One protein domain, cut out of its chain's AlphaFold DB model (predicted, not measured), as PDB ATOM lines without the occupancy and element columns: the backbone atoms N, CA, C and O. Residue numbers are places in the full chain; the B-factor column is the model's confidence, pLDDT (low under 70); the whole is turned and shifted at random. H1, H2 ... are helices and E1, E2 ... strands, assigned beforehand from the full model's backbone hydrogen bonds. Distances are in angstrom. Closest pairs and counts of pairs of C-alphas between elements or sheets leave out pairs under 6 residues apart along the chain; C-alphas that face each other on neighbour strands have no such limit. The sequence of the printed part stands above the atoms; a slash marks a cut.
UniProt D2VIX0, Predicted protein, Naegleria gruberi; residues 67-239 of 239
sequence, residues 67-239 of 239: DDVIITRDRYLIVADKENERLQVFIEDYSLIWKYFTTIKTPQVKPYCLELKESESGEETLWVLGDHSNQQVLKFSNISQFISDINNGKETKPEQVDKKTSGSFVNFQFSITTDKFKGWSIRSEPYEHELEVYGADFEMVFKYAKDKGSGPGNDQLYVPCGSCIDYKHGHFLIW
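This is residues 67 to 239 of the 239 residues of the protein "Predicted protein" of Naegleria gruberi (UniProt D2VIX0). Two lobes sit side by side, with E1 in the middle of the whole. One lobe is a wedge of two sheets, E1 to E4 and E5 to E8, partly face to face and nearest at E1 and E5, with H1 at the wide side next to E4 and the small H2 over E7; the other is a sheet of E9 to E12, with the hairpin of E13 and E14 between it and E1. The printed part has 173 residues, with two named helices and fourteen named strands in the order E1 to E7, H1, E8, H2, E9 to E14; the class is mostly strand. Each sheet runs in the order of its strand numbers, and all neighbours are antiparallel. The whole is compact, with a radius of gyration of the C-alphas of 16.4 A, and rounded, spanning 47 by 40 by 35 A.

The first sheet holds E1, residues 67 to 71, which begins at C-alpha 67 (179.256, 108.544, 244.994); E2, residues 76 to 81; E3, residues 86 to 92, 19.7 A long; and E4, residues 98 to 105, also 19.7 A, which bends by 58 degrees at residue 101. The second holds E5, residues 111 to 118, 20.1 A; E6, residues 124 to 130, 19.7 A; E7, residues 137 to 140; and E8, residues 159 to 161. H1, residues 143 to 151, is 12.3 A long and begins at C-alpha 143 (180.818, 120.339, 229.213); H2 is residues 163 to 166. The third sheet holds E9, residues 176 to 178; E10, residues 185 to 189; E11, residues 194 to 198, 13.3 A; and E12, residues 204 to 208. E13, residues 227 to 230, and E14, residues 235 to 238, form the last pair; E14 ends at C-alpha 238 (186.778, 103.413, 241.997).

E1 E2 E3 E4 is a meander, each strand the antiparallel neighbour of the one before, and so are E5 E6 E7 and E9 E10 E11 E12. The first sheet is strongly twisted; in it N 78 and O 70 of the hairpin E1 and E2 are 2.8 A apart, and N 87 and O 104 of E3 and E4 2.8 A. Three sheets face to face in turn make a stack of sheets: the first faces E5 to E8, with best planes 24 degrees apart, and also faces E13 and E14, with best planes 32 degrees apart. The closest C-alphas of E1 and E5 are those of Asp 67 and Tyr 112, 5.5 A apart, while E4 and E8 are apart. In the second sheet N 127 and O 115 of E5 and E6 are 2.8 A apart, and N 139 and O 159 of E7 and E8 2.8 A. H1 is on the first sheet at a height of 8.4 A and runs across the strands, at 79 degrees to E3 on the local plane; its closest C-alpha pair with E4 is Asn 151 and Thr 102, 6.2 A. H1 only grazes the second sheet, with its residues 143 to 147. H2 is on the second sheet, over E7, at a height of 9.3 A. In H1 every O i to N i+4 pair is within hydrogen-bond range; H2 is too short for such a pair. The closest C-alphas of E1 and E13 are those of Ile 70 and Cys 228, 5.6 A apart, and those of E9 and E13 are Thr 177 and Cys 228, 6.1 A. N 230 and O 235 of the hairpin E13 and E14 are 2.8 A apart, and N 187 and O 196 of E10 and E11 2.8 A.

The C-alphas farthest apart are those of Lys 154 and Glu 203, 49.4 A, while those of Asp 67 and Trp 239, the chain's last residue, are 6.8 A apart. The printed part has no cut. The link from E12 to E13, residues 209 to 226, is long. The mean pLDDT of the printed part is 86.7; residues 166 to 173, of which 166 belongs to H2, are under 70.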
ATOM      1  N   ASP A  67     179.921 109.800 245.378       90.31
ATOM      2  CA  ASP A  67     179.256 108.544 244.994       90.31
ATOM      3  C   ASP A  67     179.619 108.076 243.592       90.31
ATOM      4  O   ASP A  67     179.412 106.911 243.272       90.31
ATOM      5  N   ASP A  68     180.113 108.972 242.741       91.25
ATOM      6  CA  ASP A  68     180.351 108.636 241.345       91.25
ATOM      7  C   ASP A  68     181.493 109.447 240.739       91.25
ATOM      8  O   ASP A  68     181.819 110.553 241.187       91.25
ATOM      9  N   VAL A  69     182.107 108.881 239.705       93.62
ATOM     10  CA  VAL A  69     183.251 109.448 239.002       93.62
ATOM     11  C   VAL A  69     183.181 109.111 237.520       93.62
ATOM     12  O   VAL A  69     182.970 107.965 237.135       93.62
ATOM     13  N   ILE A  70     183.424 110.106 236.668       93.69
ATOM     14  CA  ILE A  70     183.454 109.911 235.219       93.69
ATOM     15  C   ILE A  70     184.590 110.693 234.569       93.69
ATOM     16  O   ILE A  70     185.023 111.727 235.079       93.69
ATOM     17  N   ILE A  71     185.068 110.208 233.425       94.19
ATOM     18  CA  ILE A  71     186.069 110.892 232.604       94.19
ATOM     19  C   ILE A  71     185.423 111.283 231.278       94.19
ATOM     20  O   ILE A  71     184.974 110.425 230.522       94.19
ATOM     21  N   THR A  72     185.407 112.584 231.005       94.12
ATOM     22  CA  THR A  72     184.937 113.170 229.739       94.12
ATOM     23  C   THR A  72     185.918 112.909 228.599       94.12
ATOM     24  O   THR A  72     187.119 112.697 228.827       94.12
ATOM     25  N   ARG A  73     185.449 113.008 227.350       90.94
ATOM     26  CA  ARG A  73     186.326 112.923 226.167       90.94
ATOM     27  C   ARG A  73     187.476 113.934 226.197       90.94
ATOM     28  O   ARG A  73     188.600 113.589 225.833       90.94
ATOM     29  N   ASP A  74     187.217 115.137 226.704       92.12
ATOM     30  CA  ASP A  74     188.204 116.220 226.810       92.12
ATOM     31  C   ASP A  74     189.102 116.099 228.055       92.12
ATOM     32  O   ASP A  74     189.841 117.021 228.394       92.12
ATOM     33  N   ARG A  75     189.089 114.929 228.711       93.12
ATOM     34  CA  ARG A  75     189.983 114.567 229.820       93.12
ATOM     35  C   ARG A  75     189.787 115.398 231.085       93.12
ATOM     36  O   ARG A  75     190.723 115.568 231.861       93.12
ATOM     37  N   TYR A  76     188.558 115.829 231.343       95.25
ATOM     38  CA  TYR A  76     188.123 116.178 232.692       95.25
ATOM     39  C   TYR A  76     187.668 114.928 233.432       95.25
ATOM     40  O   TYR A  76     186.787 114.219 232.941       95.25
ATOM     41  N   LEU A  77     188.234 114.696 234.614       95.88
ATOM     42  CA  LEU A  77     187.688 113.772 235.600       95.88
ATOM     43  C   LEU A  77     186.725 114.545 236.490       95.88
ATOM     44  O   LEU A  77     187.080 115.581 237.049       95.88
ATOM     45  N   ILE A  78     185.499 114.058 236.610       96.88
ATOM     46  CA  ILE A  78     184.430 114.719 237.352       96.88
ATOM     47  C   ILE A  78     183.971 113.773 238.451       96.88
ATOM     48  O   ILE A  78     183.551 112.657 238.159       96.88
ATOM     49  N   VAL A  79     184.048 114.229 239.700       96.44
ATOM     50  CA  VAL A  79     183.596 113.492 240.885       96.44
ATOM     51  C   VAL A  79     182.309 114.117 241.413       96.44
ATOM     52  O   VAL A  79     182.263 115.328 241.653       96.44
ATOM     53  N   ALA A  80     181.283 113.296 241.623       95.19
ATOM     54  CA  ALA A  80     180.037 113.664 242.284       95.19
ATOM     55  C   ALA A  80     180.236 113.680 243.801       95.19
ATOM     56  O   ALA A  80     180.162 112.640 244.439       95.19
ATOM     57  N   ASP A  81     180.486 114.853 244.383       95.50
ATOM     58  CA  ASP A  81     180.739 115.042 245.815       95.50
ATOM     59  C   ASP A  81     179.421 115.331 246.553       95.50
ATOM     60  O   ASP A  81     179.057 116.488 246.803       95.50
ATOM     61  N   LYS A  82     178.662 114.251 246.806       93.50
ATOM     62  CA  LYS A  82     177.228 114.273 247.128       93.50
ATOM     63  C   LYS A  82     176.871 115.208 248.278       93.50
ATOM     64  O   LYS A  82     176.028 116.088 248.106       93.50
ATOM     65  N   GLU A  83     177.459 115.009 249.459       93.88
ATOM     66  CA  GLU A  83     177.053 115.753 250.664       93.88
ATOM     67  C   GLU A  83     177.605 117.181 250.683       93.88
ATOM     68  O   GLU A  83     177.149 118.011 251.468       93.88
ATOM     69  N   ASN A  84     178.541 117.495 249.787       95.88
ATOM     70  CA  ASN A  84     179.002 118.856 249.538       95.88
ATOM     71  C   ASN A  84     178.202 119.576 248.432       95.88
ATOM     72  O   ASN A  84     178.531 120.723 248.109       95.88
ATOM     73  N   GLU A  85     177.180 118.927 247.852       95.44
ATOM     74  CA  GLU A  85     176.290 119.479 246.815       95.44
ATOM     75  C   GLU A  85     177.069 120.128 245.658       95.44
ATOM     76  O   GLU A  85     176.844 121.281 245.250       95.44
ATOM     77  N   ARG A  86     178.071 119.396 245.164       96.62
ATOM     78  CA  ARG A  86     178.962 119.874 244.109       96.62
ATOM     79  C   ARG A  86     179.526 118.740 243.266       96.62
ATOM     80  O   ARG A  86     179.599 117.596 243.696       96.62
ATOM     81  N   LEU A  87     180.031 119.106 242.097       97.44
ATOM     82  CA  LEU A  87     180.973 118.296 241.338       97.44
ATOM     83  C   LEU A  87     182.367 118.896 241.495       97.44
ATOM     84  O   LEU A  87     182.540 120.112 241.346       97.44
ATOM     85  N   GLN A  88     183.362 118.062 241.768       97.12
ATOM     86  CA  GLN A  88     184.762 118.468 241.670       97.12
ATOM     87  C   GLN A  88     185.332 118.011 240.335       97.12
ATOM     88  O   GLN A  88     185.160 116.861 239.939       97.12
ATOM     89  N   VAL A  89     185.986 118.934 239.639       97.38
ATOM     90  CA  VAL A  89     186.584 118.703 238.328       97.38
ATOM     91  C   VAL A  89     188.090 118.665 238.497       97.38
ATOM     92  O   VAL A  89     188.677 119.577 239.082       97.38
ATOM     93  N   PHE A  90     188.703 117.636 237.935       95.88
ATOM     94  CA  PHE A  90     190.133 117.421 237.918       95.88
ATOM     95  C   PHE A  90     190.624 117.346 236.480       95.88
ATOM     96  O   PHE A  90     189.927 116.858 235.587       95.88
ATOM     97  N   ILE A  91     191.847 117.812 236.270       94.38
ATOM     98  CA  ILE A  91     192.569 117.655 235.012       94.38
ATOM     99  C   ILE A  91     193.808 116.812 235.246       94.38
ATOM    100  O   ILE A  91     194.441 116.869 236.302       94.38
ATOM    101  N   GLU A  92     194.144 116.017 234.249       87.50
ATOM    102  CA  GLU A  92     195.389 115.274 234.226       87.50
ATOM    103  C   GLU A  92     196.542 116.231 233.907       87.50
ATOM    104  O   GLU A  92     196.450 117.049 232.987       87.50
ATOM    105  N   ASP A  93     197.644 116.125 234.640       77.62
ATOM    106  CA  ASP A  93     198.899 116.741 234.231       77.62
ATOM    107  C   ASP A  93     199.859 115.709 233.613       77.62
ATOM    108  O   ASP A  93     199.584 114.514 233.546       77.62
ATOM    109  N   TYR A  94     201.041 116.149 233.187       73.69
ATOM    110  CA  TYR A  94     202.048 115.257 232.598       73.69
ATOM    111  C   TYR A  94     202.556 114.142 233.538       73.69
ATOM    112  O   TYR A  94     203.341 113.304 233.097       73.69
ATOM    113  N   SER A  95     202.165 114.133 234.819       72.88
ATOM    114  CA  SER A  95     202.562 113.123 235.806       72.88
ATOM    115  C   SER A  95     201.557 111.981 235.974       72.88
ATOM    116  O   SER A  95     201.788 111.112 236.810       72.88
ATOM    117  N   LEU A  96     200.485 111.948 235.168       74.12
ATOM    118  CA  LEU A  96     199.391 110.967 235.264       74.12
ATOM    119  C   LEU A  96     198.597 111.066 236.578       74.12
ATOM    120  O   LEU A  96     197.877 110.139 236.948       74.12
ATOM    121  N   ILE A  97     198.729 112.191 237.286       82.69
ATOM    122  CA  ILE A  97     198.010 112.479 238.523       82.69
ATOM    123  C   ILE A  97     196.925 113.506 238.213       82.69
ATOM    124  O   ILE A  97     197.172 114.550 237.605       82.69
ATOM    125  N   TRP A  98     195.713 113.205 238.662       91.31
ATOM    126  CA  TRP A  98     194.575 114.107 238.574       91.31
ATOM    127  C   TRP A  98     194.726 115.244 239.582       91.31
ATOM    128  O   TRP A  98     194.917 115.014 240.774       91.31
ATOM    129  N   LYS A  99     194.650 116.484 239.099       92.69
ATOM    130  CA  LYS A  99     194.784 117.696 239.910       92.69
ATOM    131  C   LYS A  99     193.498 118.489 239.899       92.69
ATOM    132  O   LYS A  99     192.887 118.653 238.845       92.69
ATOM    133  N   TYR A 100     193.122 119.000 241.070       94.56
ATOM    134  CA  TYR A 100     191.959 119.864 241.213       94.56
ATOM    135  C   TYR A 100     192.027 121.011 240.201       94.56
ATOM    136  O   TYR A 100     193.040 121.709 240.106       94.56
ATOM    137  N   PHE A 101     190.941 121.194 239.460       95.38
ATOM    138  CA  PHE A 101     190.802 122.244 238.464       95.38
ATOM    139  C   PHE A 101     189.758 123.264 238.895       95.38
ATOM    140  O   PHE A 101     190.055 124.449 239.012       95.38
ATOM    141  N   THR A 102     188.530 122.809 239.146       96.00
ATOM    142  CA  THR A 102     187.440 123.695 239.547       96.00
ATOM    143  C   THR A 102     186.316 122.933 240.244       96.00
ATOM    144  O   THR A 102     186.344 121.710 240.399       96.00
ATOM    145  N   THR A 103     185.298 123.667 240.678       95.62
ATOM    146  CA  THR A 103     184.097 123.125 241.300       95.62
ATOM    147  C   THR A 103     182.860 123.638 240.591       95.62
ATOM    148  O   THR A 103     182.666 124.841 240.439       95.62
ATOM    149  N   ILE A 104     181.971 122.713 240.246       95.50
ATOM    150  CA  ILE A 104     180.643 123.016 239.730       95.50
ATOM    151  C   ILE A 104     179.662 122.866 240.884       95.50
ATOM    152  O   ILE A 104     179.557 121.801 241.487       95.50
ATOM    153  N   LYS A 105     178.932 123.928 241.217       93.56
ATOM    154  CA  LYS A 105     177.865 123.835 242.217       93.56
ATOM    155  C   LYS A 105     176.658 123.119 241.625       93.56
ATOM    156  O   LYS A 105     176.281 123.388 240.485       93.56
ATOM    157  N   THR A 106     176.016 122.277 242.428       93.31
ATOM    158  CA  THR A 106     174.735 121.641 242.099       93.31
ATOM    159  C   THR A 106     173.699 122.079 243.137       93.31
ATOM    160  O   THR A 106     173.357 121.318 244.038       93.31
ATOM    161  N   PRO A 107     173.230 123.342 243.093       82.69
ATOM    162  CA  PRO A 107     172.374 123.876 244.144       82.69
ATOM    163  C   PRO A 107     171.097 123.056 244.243       82.69
ATOM    164  O   PRO A 107     170.433 122.840 243.232       82.69
ATOM    165  N   GLN A 108     170.746 122.647 245.462       85.00
ATOM    166  CA  GLN A 108     169.562 121.826 245.710       85.00
ATOM    167  C   GLN A 108     169.599 120.483 244.976       85.00
ATOM    168  O   GLN A 108     168.545 119.910 244.764       85.00
ATOM    169  N   VAL A 109     170.760 119.966 244.573       91.56
ATOM    170  CA  VAL A 109     170.899 118.610 244.034       91.56
ATOM    171  C   VAL A 109     172.123 117.982 244.677       91.56
ATOM    172  O   VAL A 109     173.234 118.489 244.544       91.56
ATOM    173  N   LYS A 110     171.912 116.862 245.364       93.56
ATOM    174  CA  LYS A 110     172.973 116.007 245.893       93.56
ATOM    175  C   LYS A 110     173.395 115.036 244.792       93.56
ATOM    176  O   LYS A 110     172.632 114.103 244.540       93.56
ATOM    177  N   PRO A 111     174.511 115.278 244.079       93.25
ATOM    178  CA  PRO A 111     174.859 114.492 242.904       93.25
ATOM    179  C   PRO A 111     175.193 113.065 243.330       93.25
ATOM    180  O   PRO A 111     176.089 112.857 244.140       93.25
ATOM    181  N   TYR A 112     174.435 112.108 242.805       89.75
ATOM    182  CA  TYR A 112     174.544 110.694 243.148       89.75
ATOM    183  C   TYR A 112     175.096 109.862 241.994       89.75
ATOM    184  O   TYR A 112     175.903 108.975 242.215       89.75
ATOM    185  N   CYS A 113     174.657 110.142 240.765       88.81
ATOM    186  CA  CYS A 113     175.067 109.395 239.579       88.81
ATOM    187  C   CYS A 113     175.352 110.354 238.422       88.81
ATOM    188  O   CYS A 113     174.614 111.327 238.211       88.81
ATOM    189  N   LEU A 114     176.429 110.076 237.694       91.50
ATOM    190  CA  LEU A 114     176.925 110.814 236.544       91.50
ATOM    191  C   LEU A 114     176.811 109.939 235.296       91.50
ATOM    192  O   LEU A 114     177.282 108.812 235.274       91.50
ATOM    193  N   GLU A 115     176.234 110.485 234.230       89.81
ATOM    194  CA  GLU A 115     176.118 109.787 232.949       89.81
ATOM    195  C   GLU A 115     176.554 110.715 231.816       89.81
ATOM    196  O   GLU A 115     176.047 111.834 231.683       89.81
ATOM    197  N   LEU A 116     177.465 110.238 230.967       91.06
ATOM    198  CA  LEU A 116     177.815 110.918 229.724       91.06
ATOM    199  C   LEU A 116     176.975 110.358 228.584       91.06
ATOM    200  O   LEU A 116     176.929 109.153 228.356       91.06
ATOM    201  N   LYS A 117     176.336 111.254 227.835       88.75
ATOM    202  CA  LYS A 117     175.631 110.912 226.602       88.75
ATOM    203  C   LYS A 117     176.271 111.634 225.438       88.75
ATOM    204  O   LYS A 117     176.380 112.858 225.460       88.75
ATOM    205  N   GLU A 118     176.651 110.874 224.424       88.38
ATOM    206  CA  GLU A 118     177.150 111.411 223.166       88.38
ATOM    207  C   GLU A 118     175.995 111.527 222.164       88.38
ATOM    208  O   GLU A 118     175.202 110.597 221.994       88.38
ATOM    209  N   SER A 119     175.860 112.693 221.537       87.62
ATOM    210  CA  SER A 119     174.923 112.900 220.433       87.62
ATOM    211  C   SER A 119     175.470 112.319 219.124       87.62
ATOM    212  O   SER A 119     176.660 112.045 218.997       87.62
ATOM    213  N   GLU A 120     174.627 112.211 218.093       88.00
ATOM    214  CA  GLU A 120     175.065 111.794 216.748       88.00
ATOM    215  C   GLU A 120     176.152 112.707 216.154       88.00
ATOM    216  O   GLU A 120     176.967 112.264 215.349       88.00
ATOM    217  N   SER A 121     176.194 113.979 216.564       88.06
ATOM    218  CA  SER A 121     177.230 114.928 216.150       88.06
ATOM    219  C   SER A 121     178.522 114.814 216.966       88.06
ATOM    220  O   SER A 121     179.435 115.614 216.768       88.06
ATOM    221  N   GLY A 122     178.593 113.871 217.908       85.44
ATOM    222  CA  GLY A 122     179.715 113.706 218.824       85.44
ATOM    223  C   GLY A 122     179.766 114.762 219.929       85.44
ATOM    224  O   GLY A 122     180.837 115.018 220.477       85.44
ATOM    225  N   GLU A 123     178.661 115.442 220.243       88.19
ATOM    226  CA  GLU A 123     178.619 116.353 221.393       88.19
ATOM    227  C   GLU A 123     178.374 115.546 222.669       88.19
ATOM    228  O   GLU A 123     177.407 114.791 222.759       88.19
ATOM    229  N   GLU A 124     179.238 115.723 223.666       91.69
ATOM    230  CA  GLU A 124     179.107 115.063 224.959       91.69
ATOM    231  C   GLU A 124     178.274 115.933 225.914       91.69
ATOM    232  O   GLU A 124     178.554 117.117 226.125       91.69
ATOM    233  N   THR A 125     177.232 115.341 226.492       92.75
ATOM    234  CA  THR A 125     176.378 115.956 227.511       92.75
ATOM    235  C   THR A 125     176.512 115.185 228.812       92.75
ATOM    236  O   THR A 125     176.306 113.972 228.834       92.75
ATOM    237  N   LEU A 126     176.778 115.895 229.906       94.69
ATOM    238  CA  LEU A 126     176.793 115.315 231.243       94.69
ATOM    239  C   LEU A 126     175.407 115.438 231.863       94.69
ATOM    240  O   LEU A 126     174.839 116.530 231.952       94.69
ATOM    241  N   TRP A 127     174.886 114.315 232.328       93.25
ATOM    242  CA  TRP A 127     173.679 114.236 233.129       93.25
ATOM    243  C   TRP A 127     174.054 113.886 234.560       93.25
ATOM    244  O   TRP A 127     174.869 113.001 234.800       93.25
ATOM    245  N   VAL A 128     173.443 114.582 235.510       93.31
ATOM    246  CA  VAL A 128     173.692 114.412 236.938       93.31
ATOM    247  C   VAL A 128     172.369 114.137 237.616       93.31
ATOM    248  O   VAL A 128     171.486 114.997 237.648       93.31
ATOM    249  N   LEU A 129     172.224 112.929 238.141       90.69
ATOM    250  CA  LEU A 129     171.050 112.515 238.889       90.69
ATOM    251  C   LEU A 129     171.242 112.838 240.373       90.69
ATOM    252  O   LEU A 129     172.279 112.517 240.956       90.69
ATOM    253  N   GLY A 130     170.227 113.450 240.980       89.62
ATOM    254  CA  GLY A 130     170.168 113.649 242.421       89.62
ATOM    255  C   GLY A 130     169.898 112.359 243.206       89.62
ATOM    256  O   GLY A 130     169.396 111.365 242.675       89.62
ATOM    257  N   ASP A 131     170.240 112.374 244.491       85.56
ATOM    258  CA  ASP A 131     170.017 111.252 245.401       85.56
ATOM    259  C   ASP A 131     168.525 110.885 245.601       85.56
ATOM    260  O   ASP A 131     167.597 111.488 245.058       85.56
ATOM    261  N   HIS A 132     168.251 109.869 246.424       75.38
ATOM    262  CA  HIS A 132     166.879 109.410 246.681       75.38
ATOM    263  C   HIS A 132     165.956 110.476 247.288       75.38
ATOM    264  O   HIS A 132     164.735 110.368 247.149       75.38
ATOM    265  N   SER A 133     166.517 111.476 247.975       80.00
ATOM    266  CA  SER A 133     165.746 112.571 248.565       80.00
ATOM    267  C   SER A 133     165.337 113.603 247.518       80.00
ATOM    268  O   SER A 133     164.335 114.300 247.691       80.00
ATOM    269  N   ASN A 134     166.079 113.666 246.410       72.19
ATOM    270  CA  ASN A 134     165.903 114.656 245.375       72.19
ATOM    271  C   ASN A 134     166.035 114.050 243.976       72.19
ATOM    272  O   ASN A 134     167.117 113.916 243.420       72.19
ATOM    273  N   GLN A 135     164.895 113.745 243.364       73.44
ATOM    274  CA  GLN A 135     164.838 113.098 242.051       73.44
ATOM    275  C   GLN A 135     165.059 114.060 240.870       73.44
ATOM    276  O   GLN A 135     164.692 113.732 239.740       73.44
ATOM    277  N   GLN A 136     165.596 115.257 241.117       86.88
ATOM    278  CA  GLN A 136     165.958 116.183 240.053       86.88
ATOM    279  C   GLN A 136     167.138 115.654 239.244       86.88
ATOM    280  O   GLN A 136     167.987 114.904 239.729       86.88
ATOM    281  N   VAL A 137     167.182 116.089 237.991       90.81
ATOM    282  CA  VAL A 137     168.270 115.789 237.076       90.81
ATOM    283  C   VAL A 137     168.812 117.109 236.554       90.81
ATOM    284  O   VAL A 137     168.046 117.990 236.158       90.81
ATOM    285  N   LEU A 138     170.130 117.254 236.580       93.69
ATOM    286  CA  LEU A 138     170.832 118.371 235.968       93.69
ATOM    287  C   LEU A 138     171.473 117.902 234.669       93.69
ATOM    288  O   LEU A 138     171.962 116.778 234.573       93.69
ATOM    289  N   LYS A 139     171.483 118.778 233.676       93.19
ATOM    290  CA  LYS A 139     172.074 118.543 232.369       93.19
ATOM    291  C   LYS A 139     173.062 119.661 232.050       93.19
ATOM    292  O   LYS A 139     172.748 120.847 232.159       93.19
ATOM    293  N   PHE A 140     174.251 119.259 231.623       93.62
ATOM    294  CA  PHE A 140     175.350 120.126 231.225       93.62
ATOM    295  C   PHE A 140     175.709 119.794 229.778       93.62
ATOM    296  O   PHE A 140     176.326 118.769 229.495       93.62
ATOM    297  N   SER A 141     175.283 120.656 228.858       91.31
ATOM    298  CA  SER A 141     175.684 120.569 227.446       91.31
ATOM    299  C   SER A 141     177.005 121.316 227.259       91.31
ATOM    300  O   SER A 141     177.291 122.230 228.037       91.31
ATOM    301  N   ASN A 142     177.792 120.973 226.236       92.00
ATOM    302  CA  ASN A 142     179.105 121.589 225.990       92.00
ATOM    303  C   ASN A 142     179.983 121.646 227.254       92.00
ATOM    304  O   ASN A 142     180.440 122.718 227.661       92.00
ATOM    305  N   ILE A 143     180.187 120.486 227.888       93.81
ATOM    306  CA  ILE A 143     180.818 120.339 229.213       93.81
ATOM    307  C   ILE A 143     182.110 121.164 229.329       93.81
ATOM    308  O   ILE A 143     182.285 121.911 230.290       93.81
ATOM    309  N   SER A 144     182.979 121.102 228.323       92.38
ATOM    310  CA  SER A 144     184.268 121.801 228.314       92.38
ATOM    311  C   SER A 144     184.127 123.321 228.317       92.38
ATOM    312  O   SER A 144     184.823 124.007 229.068       92.38
ATOM    313  N   GLN A 145     183.184 123.866 227.543       92.94
ATOM    314  CA  GLN A 145     182.894 125.301 227.575       92.94
ATOM    315  C   GLN A 145     182.277 125.701 228.916       92.94
ATOM    316  O   GLN A 145     182.649 126.728 229.478       92.94
ATOM    317  N   PHE A 146     181.370 124.883 229.453       94.19
ATOM    318  CA  PHE A 146     180.740 125.129 230.747       94.19
ATOM    319  C   PHE A 146     181.777 125.191 231.882       94.19
ATOM    320  O   PHE A 146     181.766 126.120 232.689       94.19
ATOM    321  N   ILE A 147     182.709 124.235 231.907       94.88
ATOM    322  CA  ILE A 147     183.831 124.183 232.849       94.88
ATOM    323  C   ILE A 147     184.761 125.391 232.666       94.88
ATOM    324  O   ILE A 147     185.163 126.014 233.651       94.88
ATOM    325  N   SER A 148     185.085 125.749 231.419       94.00
ATOM    326  CA  SER A 148     185.924 126.913 231.107       94.00
ATOM    327  C   SER A 148     185.299 128.219 231.602       94.00
ATOM    328  O   SER A 148     185.974 129.028 232.237       94.00
ATOM    329  N   ASP A 149     183.999 128.405 231.371       94.94
ATOM    330  CA  ASP A 149     183.253 129.578 231.822       94.94
ATOM    331  C   ASP A 149     183.324 129.730 233.350       94.94
ATOM    332  O   ASP A 149     183.682 130.804 233.839       94.94
ATOM    333  N   ILE A 150     183.068 128.650 234.098       93.88
ATOM    334  CA  ILE A 150     183.164 128.650 235.567       93.88
ATOM    335  C   ILE A 150     184.574 129.012 236.023       93.88
ATOM    336  O   ILE A 150     184.743 129.865 236.896       93.88
ATOM    337  N   ASN A 151     185.593 128.398 235.422       92.69
ATOM    338  CA  ASN A 151     186.982 128.659 235.784       92.69
ATOM    339  C   ASN A 151     187.402 130.114 235.502       92.69
ATOM    340  O   ASN A 151     188.227 130.676 236.216       92.69
ATOM    341  N   ASN A 152     186.789 130.747 234.500       94.69
ATOM    342  CA  ASN A 152     186.982 132.160 234.178       94.69
ATOM    343  C   ASN A 152     186.088 133.106 235.009       94.69
ATOM    344  O   ASN A 152     186.045 134.307 234.739       94.69
ATOM    345  N   GLY A 153     185.370 132.590 236.012       93.06
ATOM    346  CA  GLY A 153     184.518 133.372 236.910       93.06
ATOM    347  C   GLY A 153     183.184 133.809 236.300       93.06
ATOM    348  O   GLY A 153     182.509 134.674 236.860       93.06
ATOM    349  N   LYS A 154     182.789 133.240 235.157       93.62
ATOM    350  CA  LYS A 154     181.495 133.519 234.534       93.62
ATOM    351  C   LYS A 154     180.406 132.702 235.223       93.62
ATOM    352  O   LYS A 154     180.539 131.495 235.408       93.62
ATOM    353  N   GLU A 155     179.301 133.358 235.568       87.94
ATOM    354  CA  GLU A 155     178.131 132.666 236.107       87.94
ATOM    355  C   GLU A 155     177.453 131.854 234.993       87.94
ATOM    356  O   GLU A 155     176.946 132.401 234.011       87.94
ATOM    357  N   THR A 156     177.443 130.536 235.156       88.69
ATOM    358  CA  THR A 156     176.707 129.583 234.324       88.69
ATOM    359  C   THR A 156     175.906 128.656 235.232       88.69
ATOM    360  O   THR A 156     176.258 128.443 236.395       88.69
ATOM    361  N   LYS A 157     174.774 128.145 234.739       88.75
ATOM    362  CA  LYS A 157     173.894 127.254 235.507       88.75
ATOM    363  C   LYS A 157     173.551 126.020 234.683       88.75
ATOM    364  O   LYS A 157     173.356 126.163 233.474       88.75
ATOM    365  N   PRO A 158     173.481 124.836 235.310       91.94
ATOM    366  CA  PRO A 158     172.960 123.655 234.641       91.94
ATOM    367  C   PRO A 158     171.502 123.834 234.228       91.94
ATOM    368  O   PRO A 158     170.744 124.581 234.852       91.94
ATOM    369  N   GLU A 159     171.103 123.082 233.210       92.12
ATOM    370  CA  GLU A 159     169.702 122.908 232.850       92.12
ATOM    371  C   GLU A 159     169.072 121.884 233.806       92.12
ATOM    372  O   GLU A 159     169.573 120.770 233.939       92.12
ATOM    373  N   GLN A 160     167.978 122.241 234.482       90.69
ATOM    374  CA  GLN A 160     167.198 121.283 235.266       90.69
ATOM    375  C   GLN A 160     166.187 120.584 234.356       90.69
ATOM    376  O   GLN A 160     165.417 121.240 233.655       90.69
ATOM    377  N   VAL A 161     166.162 119.255 234.395       89.38
ATOM    378  CA  VAL A 161     165.325 118.424 233.523       89.38
ATOM    379  C   VAL A 161     164.512 117.412 234.332       89.38
ATOM    380  O   VAL A 161     164.925 116.955 235.399       89.38
ATOM    381  N   ASP A 162     163.321 117.072 233.834       81.75
ATOM    382  CA  ASP A 162     162.475 116.029 234.427       81.75
ATOM    383  C   ASP A 162     163.108 114.648 234.188       81.75
ATOM    384  O   ASP A 162     163.535 114.323 233.074       81.75
ATOM    385  N   LYS A 163     163.122 113.810 235.229       71.12
ATOM    386  CA  LYS A 163     163.627 112.434 235.188       71.12
ATOM    387  C   LYS A 163     162.950 111.571 234.115       71.12
ATOM    388  O   LYS A 163     163.573 110.682 233.545       71.12
ATOM    389  N   LYS A 164     161.680 111.827 233.788       71.25
ATOM    390  CA  LYS A 164     160.983 111.111 232.703       71.25
ATOM    391  C   LYS A 164     161.644 111.342 231.345       71.25
ATOM    392  O   LYS A 164     161.702 110.424 230.534       71.25
ATOM    393  N   THR A 165     162.143 112.552 231.111       70.25
ATOM    394  CA  THR A 165     162.813 112.944 229.862       70.25
ATOM    395  C   THR A 165     164.248 112.436 229.813       70.25
ATOM    396  O   THR A 165     164.809 112.226 228.742       70.25
ATOM    397  N   SER A 166     164.853 112.226 230.978       65.75
ATOM    398  CA  SER A 166     166.248 111.832 231.092       65.75
ATOM    399  C   SER A 166     166.470 110.343 230.738       65.75
ATOM    400  O   SER A 166     167.572 109.960 230.335       65.75
ATOM    401  N   GLY A 167     165.419 109.518 230.761       64.44
ATOM    402  CA  GLY A 167     165.456 108.094 230.411       64.44
ATOM    403  C   GLY A 167     165.675 107.187 231.627       64.44
ATOM    404  O   GLY A 167     165.502 107.606 232.770       64.44
ATOM    405  N   SER A 168     166.039 105.924 231.386       60.34
ATOM    406  CA  SER A 168     166.239 104.917 232.439       60.34
ATOM    407  C   SER A 168     167.569 105.115 233.172       60.34
ATOM    408  O   SER A 168     168.499 104.339 232.990       60.34
ATOM    409  N   PHE A 169     167.666 106.144 234.015       64.06
ATOM    410  CA  PHE A 169     168.718 106.181 235.030       64.06
ATOM    411  C   PHE A 169     168.455 105.078 236.043       64.06
ATOM    412  O   PHE A 169     167.384 105.048 236.664       64.06
ATOM    413  N   VAL A 170     169.424 104.189 236.219       57.31
ATOM    414  CA  VAL A 170     169.302 103.090 237.168       57.31
ATOM    415  C   VAL A 170     170.038 103.468 238.442       57.31
ATOM    416  O   VAL A 170     171.223 103.768 238.428       57.31
ATOM    417  N   ASN A 171     169.289 103.532 239.539       57.75
ATOM    418  CA  ASN A 171     169.825 103.846 240.851       57.75
ATOM    419  C   ASN A 171     170.244 102.529 241.507       57.75
ATOM    420  O   ASN A 171     169.380 101.729 241.878       57.75
ATOM    421  N   PHE A 172     171.549 102.301 241.606       60.53
ATOM    422  CA  PHE A 172     172.109 101.141 242.278       60.53
ATOM    423  C   PHE A 172     173.135 101.587 243.307       60.53
ATOM    424  O   PHE A 172     174.018 102.377 243.010       60.53
ATOM    425  N   GLN A 173     173.068 100.996 244.498       64.62
ATOM    426  CA  GLN A 173     174.102 101.147 245.527       64.62
ATOM    427  C   GLN A 173     175.442 100.490 245.144       64.62
ATOM    428  O   GLN A 173     176.379 100.543 245.931       64.62
ATOM    429  N   PHE A 174     175.516  99.853 243.973       72.62
ATOM    430  CA  PHE A 174     176.702  99.235 243.394       72.62
ATOM    431  C   PHE A 174     176.934  99.800 241.988       72.62
ATOM    432  O   PHE A 174     175.970 100.033 241.255       72.62
ATOM    433  N   SER A 175     178.193  99.969 241.590       81.44
ATOM    434  CA  SER A 175     178.557 100.344 240.226       81.44
ATOM    435  C   SER A 175     178.804  99.107 239.371       81.44
ATOM    436  O   SER A 175     179.251  98.059 239.848       81.44
ATOM    437  N   ILE A 176     178.523  99.233 238.077       84.38
ATOM    438  CA  ILE A 176     179.010  98.310 237.059       84.38
ATOM    439  C   ILE A 176     179.640  99.130 235.939       84.38
ATOM    440  O   ILE A 176     179.017 100.039 235.395       84.38
ATOM    441  N   THR A 177     180.880  98.813 235.588       86.56
ATOM    442  CA  THR A 177     181.581  99.448 234.475       86.56
ATOM    443  C   THR A 177     182.009  98.380 233.488       86.56
ATOM    444  O   THR A 177     182.697  97.430 233.853       86.56
ATOM    445  N   THR A 178     181.618  98.547 232.229       84.88
ATOM    446  CA  THR A 178     181.946  97.613 231.150       84.88
ATOM    447  C   THR A 178     183.019  98.209 230.251       84.88
ATOM    448  O   THR A 178     182.934  99.370 229.842       84.88
ATOM    449  N   ASP A 179     184.022  97.406 229.910       85.00
ATOM    450  CA  ASP A 179     184.994  97.750 228.885       85.00
ATOM    451  C   ASP A 179     184.354  97.642 227.501       85.00
ATOM    452  O   ASP A 179     183.915  96.576 227.064       85.00
ATOM    453  N   LYS A 180     184.318  98.766 226.788       78.56
ATOM    454  CA  LYS A 180     183.631  98.876 225.496       78.56
ATOM    455  C   LYS A 180     184.329  98.152 224.340       78.56
ATOM    456  O   LYS A 180     183.728  98.005 223.282       78.56
ATOM    457  N   PHE A 181     185.590  97.750 224.502       77.25
ATOM    458  CA  PHE A 181     186.397  97.150 223.435       77.25
ATOM    459  C   PHE A 181     186.577  95.641 223.605       77.25
ATOM    460  O   PHE A 181     186.670  94.910 222.623       77.25
ATOM    461  N   LYS A 182     186.663  95.183 224.852       78.06
ATOM    462  CA  LYS A 182     186.979  93.812 225.251       78.06
ATOM    463  C   LYS A 182     185.792  93.101 225.901       78.06
ATOM    464  O   LYS A 182     185.836  91.884 226.031       78.06
ATOM    465  N   GLY A 183     184.756  93.835 226.317       82.06
ATOM    466  CA  GLY A 183     183.497  93.272 226.811       82.06
ATOM    467  C   GLY A 183     183.538  92.684 228.224       82.06
ATOM    468  O   GLY A 183     182.542  92.113 228.654       82.06
ATOM    469  N   TRP A 184     184.649  92.811 228.956       85.81
ATOM    470  CA  TRP A 184     184.677  92.484 230.385       85.81
ATOM    471  C   TRP A 184     183.976  93.574 231.200       85.81
ATOM    472  O   TRP A 184     183.872  94.721 230.762       85.81
ATOM    473  N   SER A 185     183.515  93.233 232.399       87.69
ATOM    474  CA  SER A 185     182.898  94.185 233.322       87.69
ATOM    475  C   SER A 185     183.502  94.092 234.716       87.69
ATOM    476  O   SER A 185     184.002  93.049 235.132       87.69
ATOM    477  N   ILE A 186     183.485  95.211 235.432       88.94
ATOM    478  CA  ILE A 186     183.806  95.285 236.854       88.94
ATOM    479  C   ILE A 186     182.540  95.696 237.574       88.94
ATOM    480  O   ILE A 186     181.871  96.644 237.165       88.94
ATOM    481  N   ARG A 187     182.233  94.991 238.651       89.50
ATOM    482  CA  ARG A 187     181.122  95.286 239.539       89.50
ATOM    483  C   ARG A 187     181.660  95.572 240.930       89.50
ATOM    484  O   ARG A 187     182.524  94.842 241.417       89.50
ATOM    485  N   SER A 188     181.149  96.622 241.563       88.88
ATOM    486  CA  SER A 188     181.422  96.859 242.972       88.88
ATOM    487  C   SER A 188     180.522  96.001 243.859       88.88
ATOM    488  O   SER A 188     179.338  95.809 243.575       88.88
ATOM    489  N   GLU A 189     181.091  95.481 244.943       89.06
ATOM    490  CA  GLU A 189     180.352  94.793 245.999       89.06
ATOM    491  C   GLU A 189     180.489  95.606 247.295       89.06
ATOM    492  O   GLU A 189     181.396  95.369 248.100       89.06
ATOM    493  N   PRO A 190     179.618  96.612 247.509       84.00
ATOM    494  CA  PRO A 190     179.792  97.617 248.558       84.00
ATOM    495  C   PRO A 190     179.839  97.022 249.970       84.00
ATOM    496  O   PRO A 190     180.587  97.496 250.824       84.00
ATOM    497  N   TYR A 191     179.058  95.968 250.210       85.12
ATOM    498  CA  TYR A 191     178.953  95.309 251.514       85.12
ATOM    499  C   TYR A 191     180.103  94.343 251.803       85.12
ATOM    500  O   TYR A 191     180.401  94.080 252.965       85.12
ATOM    501  N   GLU A 192     180.761  93.850 250.756       86.81
ATOM    502  CA  GLU A 192     181.934  92.981 250.859       86.81
ATOM    503  C   GLU A 192     183.243  93.778 250.750       86.81
ATOM    504  O   GLU A 192     184.323  93.230 250.957       86.81
ATOM    505  N   HIS A 193     183.151  95.085 250.468       87.69
ATOM    506  CA  HIS A 193     184.292  95.981 250.292       87.69
ATOM    507  C   HIS A 193     185.280  95.473 249.227       87.69
ATOM    508  O   HIS A 193     186.495  95.596 249.377       87.69
ATOM    509  N   GLU A 194     184.760  94.888 248.148       90.06
ATOM    510  CA  GLU A 194     185.563  94.296 247.077       90.06
ATOM    511  C   GLU A 194     185.036  94.674 245.689       90.06
ATOM    512  O   GLU A 194     183.940  95.221 245.532       90.06
ATOM    513  N   LEU A 195     185.849  94.383 244.675       89.81
ATOM    514  CA  LEU A 195     185.447  94.436 243.272       89.81
ATOM    515  C   LEU A 195     185.475  93.040 242.684       89.81
ATOM    516  O   LEU A 195     186.418  92.282 242.926       89.81
ATOM    517  N   GLU A 196     184.499  92.750 241.839       90.88
ATOM    518  CA  GLU A 196     184.432  91.527 241.060       90.88
ATOM    519  C   GLU A 196     184.575  91.851 239.577       90.88
ATOM    520  O   GLU A 196     183.902  92.739 239.054       90.88
ATOM    521  N   VAL A 197     185.460  91.128 238.895       88.81
ATOM    522  CA  VAL A 197     185.677  91.269 237.456       88.81
ATOM    523  C   VAL A 197     185.107  90.054 236.754       88.81
ATOM    524  O   VAL A 197     185.386  88.915 237.143       88.81
ATOM    525  N   TYR A 198     184.352  90.313 235.700       88.19
ATOM    526  CA  TYR A 198     183.671  89.323 234.886       88.19
ATOM    527  C   TYR A 198     184.165  89.400 233.444       88.19
ATOM    528  O   TYR A 198     184.359  90.486 232.895       88.19
ATOM    529  N   GLY A 199     184.373  88.241 232.826       84.44
ATOM    530  CA  GLY A 199     184.609  88.143 231.391       84.44
ATOM    531  C   GLY A 199     183.358  88.476 230.575       84.44
ATOM    532  O   GLY A 199     182.257  88.613 231.109       84.44
ATOM    533  N   ALA A 200     183.518  88.569 229.254       82.69
ATOM    534  CA  ALA A 200     182.397  88.775 228.330       82.69
ATOM    535  C   ALA A 200     181.405  87.590 228.300       82.69
ATOM    536  O   ALA A 200     180.276  87.733 227.839       82.69
ATOM    537  N   ASP A 201     181.816  86.424 228.803       82.88
ATOM    538  CA  ASP A 201     180.985  85.240 229.048       82.88
ATOM    539  C   ASP A 201     180.247  85.276 230.395       82.88
ATOM    540  O   ASP A 201     179.543  84.323 230.720       82.88
ATOM    541  N   PHE A 202     180.373  86.368 231.157       82.69
ATOM    542  CA  PHE A 202     179.833  86.533 232.510       82.69
ATOM    543  C   PHE A 202     180.425  85.579 233.554       82.69
ATOM    544  O   PHE A 202     179.894  85.473 234.659       82.69
ATOM    545  N   GLU A 203     181.547  84.928 233.251       86.12
ATOM    546  CA  GLU A 203     182.290  84.159 234.244       86.12
ATOM    547  C   GLU A 203     183.170  85.097 235.073       86.12
ATOM    548  O   GLU A 203     183.831  85.996 234.545       86.12
ATOM    549  N   MET A 204     183.186  84.901 236.393       87.75
ATOM    550  CA  MET A 204     184.049  85.678 237.282       87.75
ATOM    551  C   MET A 204     185.506  85.248 237.093       87.75
ATOM    552  O   MET A 204     185.842  84.068 237.194       87.75
ATOM    553  N   VAL A 205     186.385  86.222 236.883       86.25
ATOM    554  CA  VAL A 205     187.802  85.989 236.559       86.25
ATOM    555  C   VAL A 205     188.762  86.556 237.601       86.25
ATOM    556  O   VAL A 205     189.906  86.107 237.680       86.25
ATOM    557  N   PHE A 206     188.336  87.544 238.395       86.06
ATOM    558  CA  PHE A 206     189.201  88.211 239.369       86.06
ATOM    559  C   PHE A 206     188.405  88.901 240.481       86.06
ATOM    560  O   PHE A 206     187.284  89.356 240.258       86.06
ATOM    561  N   LYS A 207     189.020  89.005 241.665       88.44
ATOM    562  CA  LYS A 207     188.546  89.821 242.787       88.44
ATOM    563  C   LYS A 207     189.662  90.729 243.283       88.44
ATOM    564  O   LYS A 207     190.810  90.296 243.356       88.44
ATOM    565  N   TYR A 208     189.316  91.951 243.667       86.31
ATOM    566  CA  TYR A 208     190.256  92.926 244.222       86.31
ATOM    567  C   TYR A 208     189.822  93.414 245.607       86.31
ATOM    568  O   TYR A 208     188.634  93.446 245.905       86.31
ATOM    569  N   ALA A 209     190.800  93.795 246.433       82.88
ATOM    570  CA  ALA A 209     190.673  94.326 247.798       82.88
ATOM    571  C   ALA A 209     190.177  93.368 248.897       82.88
ATOM    572  O   ALA A 209     190.299  93.696 250.077       82.88
ATOM    573  N   LYS A 210     189.735  92.151 248.558       77.19
ATOM    574  CA  LYS A 210     189.281  91.149 249.540       77.19
ATOM    575  C   LYS A 210     190.272  90.889 250.682       77.19
ATOM    576  O   LYS A 210     189.884  90.683 251.828       77.19
ATOM    577  N   ASP A 211     191.561  90.865 250.367       78.31
ATOM    578  CA  ASP A 211     192.662  90.603 251.295       78.31
ATOM    579  C   ASP A 211     193.291  91.879 251.881       78.31
ATOM    580  O   ASP A 211     194.165  91.798 252.745       78.31
ATOM    581  N   LYS A 212     192.843  93.060 251.439       77.94
ATOM    582  CA  LYS A 212     193.392  94.368 251.830       77.94
ATOM    583  C   LYS A 212     192.709  94.967 253.061       77.94
ATOM    584  O   LYS A 212     193.247  95.886 253.683       77.94
ATOM    585  N   GLY A 213     191.567  94.403 253.459       72.50
ATOM    586  CA  GLY A 213     190.727  94.899 254.547       72.50
ATOM    587  C   GLY A 213     189.863  96.086 254.121       72.50
ATOM    588  O   GLY A 213     190.131  96.734 253.111       72.50
ATOM    589  N   SER A 214     188.820  96.372 254.902       82.38
ATOM    590  CA  SER A 214     187.933  97.506 254.653       82.38
ATOM    591  C   SER A 214     188.382  98.738 255.430       82.38
ATOM    592  O   SER A 214     188.709  98.667 256.618       82.38
ATOM    593  N   GLY A 215     188.415  99.887 254.760       81.44
ATOM    594  CA  GLY A 215     188.832 101.126 255.398       81.44
ATOM    595  C   GLY A 215     189.252 102.210 254.417       81.44
ATOM    596  O   GLY A 215     189.234 101.999 253.208       81.44
ATOM    597  N   PRO A 216     189.630 103.384 254.940       79.56
ATOM    598  CA  PRO A 216     190.004 104.525 254.120       79.56
ATOM    599  C   PRO A 216     191.461 104.473 253.639       79.56
ATOM    600  O   PRO A 216     191.935 105.460 253.094       79.56
ATOM    601  N   GLY A 217     192.216 103.406 253.918       81.81
ATOM    602  CA  GLY A 217     193.628 103.322 253.557       81.81
ATOM    603  C   GLY A 217     193.852 103.250 252.046       81.81
ATOM    604  O   GLY A 217     192.981 102.833 251.288       81.81
ATOM    605  N   ASN A 218     195.060 103.607 251.608       83.19
ATOM    606  CA  ASN A 218     195.477 103.339 250.231       83.19
ATOM    607  C   ASN A 218     195.376 101.829 249.960       83.19
ATOM    608  O   ASN A 218     195.791 101.039 250.810       83.19
ATOM    609  N   ASP A 219     194.873 101.451 248.782       83.44
ATOM    610  CA  ASP A 219     194.677 100.046 248.371       83.44
ATOM    611  C   ASP A 219     193.582  99.299 249.178       83.44
ATOM    612  O   ASP A 219     193.469  98.081 249.065       83.44
ATOM    613  N   GLN A 220     192.768 100.008 249.978       85.50
ATOM    614  CA  GLN A 220     191.570  99.485 250.652       85.50
ATOM    615  C   GLN A 220     190.299 100.055 250.022       85.50
ATOM    616  O   GLN A 220     190.313 101.150 249.464       85.50
ATOM    617  N   LEU A 221     189.187  99.329 250.146       84.12
ATOM    618  CA  LEU A 221     187.872  99.806 249.722       84.12
ATOM    619  C   LEU A 221     186.934  99.920 250.920       84.12
ATOM    620  O   LEU A 221     187.000  99.140 251.874       84.12
ATOM    621  N   TYR A 222     186.026 100.888 250.863       82.88
ATOM    622  CA  TYR A 222     184.997 101.061 251.875       82.88
ATOM    623  C   TYR A 222     183.682 101.499 251.231       82.88
ATOM    624  O   TYR A 222     183.461 102.681 251.011       82.88
ATOM    625  N   VAL A 223     182.799 100.527 250.973       83.12
ATOM    626  CA  VAL A 223     181.493 100.734 250.328       83.12
ATOM    627  C   VAL A 223     181.645 101.295 248.906       83.12
ATOM    628  O   VAL A 223     181.085 102.347 248.614       83.12
ATOM    629  N   PRO A 224     182.399 100.606 248.023       83.62
ATOM    630  CA  PRO A 224     182.631 101.097 246.672       83.62
ATOM    631  C   PRO A 224     181.323 101.220 245.873       83.62
ATOM    632  O   PRO A 224     180.573 100.244 245.755       83.62
ATOM    633  N   CYS A 225     181.047 102.394 245.308       81.19
ATOM    634  CA  CYS A 225     179.763 102.725 244.675       81.19
ATOM    635  C   CYS A 225     179.865 103.458 243.330       81.19
ATOM    636  O   CYS A 225     178.881 103.435 242.591       81.19
ATOM    637  N   GLY A 226     181.022 104.031 242.986       83.69
ATOM    638  CA  GLY A 226     181.212 104.811 241.759       83.69
ATOM    639  C   GLY A 226     182.450 104.382 240.992       83.69
ATOM    640  O   GLY A 226     183.520 104.255 241.583       83.69
ATOM    641  N   SER A 227     182.348 104.160 239.679       88.44
ATOM    642  CA  SER A 227     183.516 103.725 238.908       88.44
ATOM    643  C   SER A 227     183.520 104.093 237.435       88.44
ATOM    644  O   SER A 227     182.493 104.091 236.761       88.44
ATOM    645  N   CYS A 228     184.725 104.303 236.900       90.25
ATOM    646  CA  CYS A 228     184.946 104.492 235.470       90.25
ATOM    647  C   CYS A 228     186.300 103.934 235.003       90.25
ATOM    648  O   CYS A 228     187.216 103.697 235.792       90.25
ATOM    649  N   ILE A 229     186.428 103.718 233.691       89.06
ATOM    650  CA  ILE A 229     187.672 103.262 233.059       89.06
ATOM    651  C   ILE A 229     188.386 104.454 232.421       89.06
ATOM    652  O   ILE A 229     187.838 105.139 231.555       89.06
ATOM    653  N   ASP A 230     189.653 104.639 232.777       90.00
ATOM    654  CA  ASP A 230     190.577 105.495 232.051       90.00
ATOM    655  C   ASP A 230     191.304 104.693 230.964       90.00
ATOM    656  O   ASP A 230     192.397 104.156 231.162       90.00
ATOM    657  N   TYR A 231     190.709 104.654 229.772       85.19
ATOM    658  CA  TYR A 231     191.272 103.937 228.625       85.19
ATOM    659  C   TYR A 231     192.641 104.459 228.173       85.19
ATOM    660  O   TYR A 231     193.399 103.701 227.572       85.19
ATOM    661  N   LYS A 232     192.972 105.731 228.440       86.44
ATOM    662  CA  LYS A 232     194.242 106.329 228.001       86.44
ATOM    663  C   LYS A 232     195.431 105.706 228.737       86.44
ATOM    664  O   LYS A 232     196.481 105.510 228.131       86.44
ATOM    665  N   HIS A 233     195.253 105.379 230.016       85.31
ATOM    666  CA  HIS A 233     196.313 104.813 230.859       85.31
ATOM    667  C   HIS A 233     196.074 103.354 231.241       85.31
ATOM    668  O   HIS A 233     196.951 102.728 231.827       85.31
ATOM    669  N   GLY A 234     194.901 102.802 230.920       84.38
ATOM    670  CA  GLY A 234     194.495 101.485 231.400       84.38
ATOM    671  C   GLY A 234     194.255 101.469 232.910       84.38
ATOM    672  O   GLY A 234     194.461 100.437 233.543       84.38
ATOM    673  N   HIS A 235     193.856 102.604 233.494       87.69
ATOM    674  CA  HIS A 235     193.500 102.680 234.908       87.69
ATOM    675  C   HIS A 235     192.001 102.448 235.093       87.69
ATOM    676  O   HIS A 235     191.184 102.783 234.234       87.69
ATOM    677  N   PHE A 236     191.647 101.917 236.253       88.38
ATOM    678  CA  PHE A 236     190.277 101.858 236.730       88.38
ATOM    679  C   PHE A 236     190.159 102.776 237.936       88.38
ATOM    680  O   PHE A 236     190.990 102.721 238.842       88.38
ATOM    681  N   LEU A 237     189.155 103.643 237.915       89.75
ATOM    682  CA  LEU A 237     188.842 104.513 239.029       89.75
ATOM    683  C   LEU A 237     187.655 103.928 239.763       89.75
ATOM    684  O   LEU A 237     186.657 103.558 239.146       89.75
ATOM    685  N   ILE A 238     187.795 103.874 241.076       87.69
ATOM    686  CA  ILE A 238     186.778 103.413 241.997       87.69
ATOM    687  C   ILE A 238     186.704 104.407 243.143       87.69
ATOM    688  O   ILE A 238     187.733 104.929 243.581       87.69
ATOM    689  N   TRP A 239     185.485 104.655 243.589       78.81
ATOM    690  CA  TRP A 239     185.194 105.308 244.845       78.81
ATOM    691  C   TRP A 239     184.479 104.329 245.762       78.81
ATOM    692  O   TRP A 239     183.484 103.739 245.278       78.81
TER     693      TRP A 239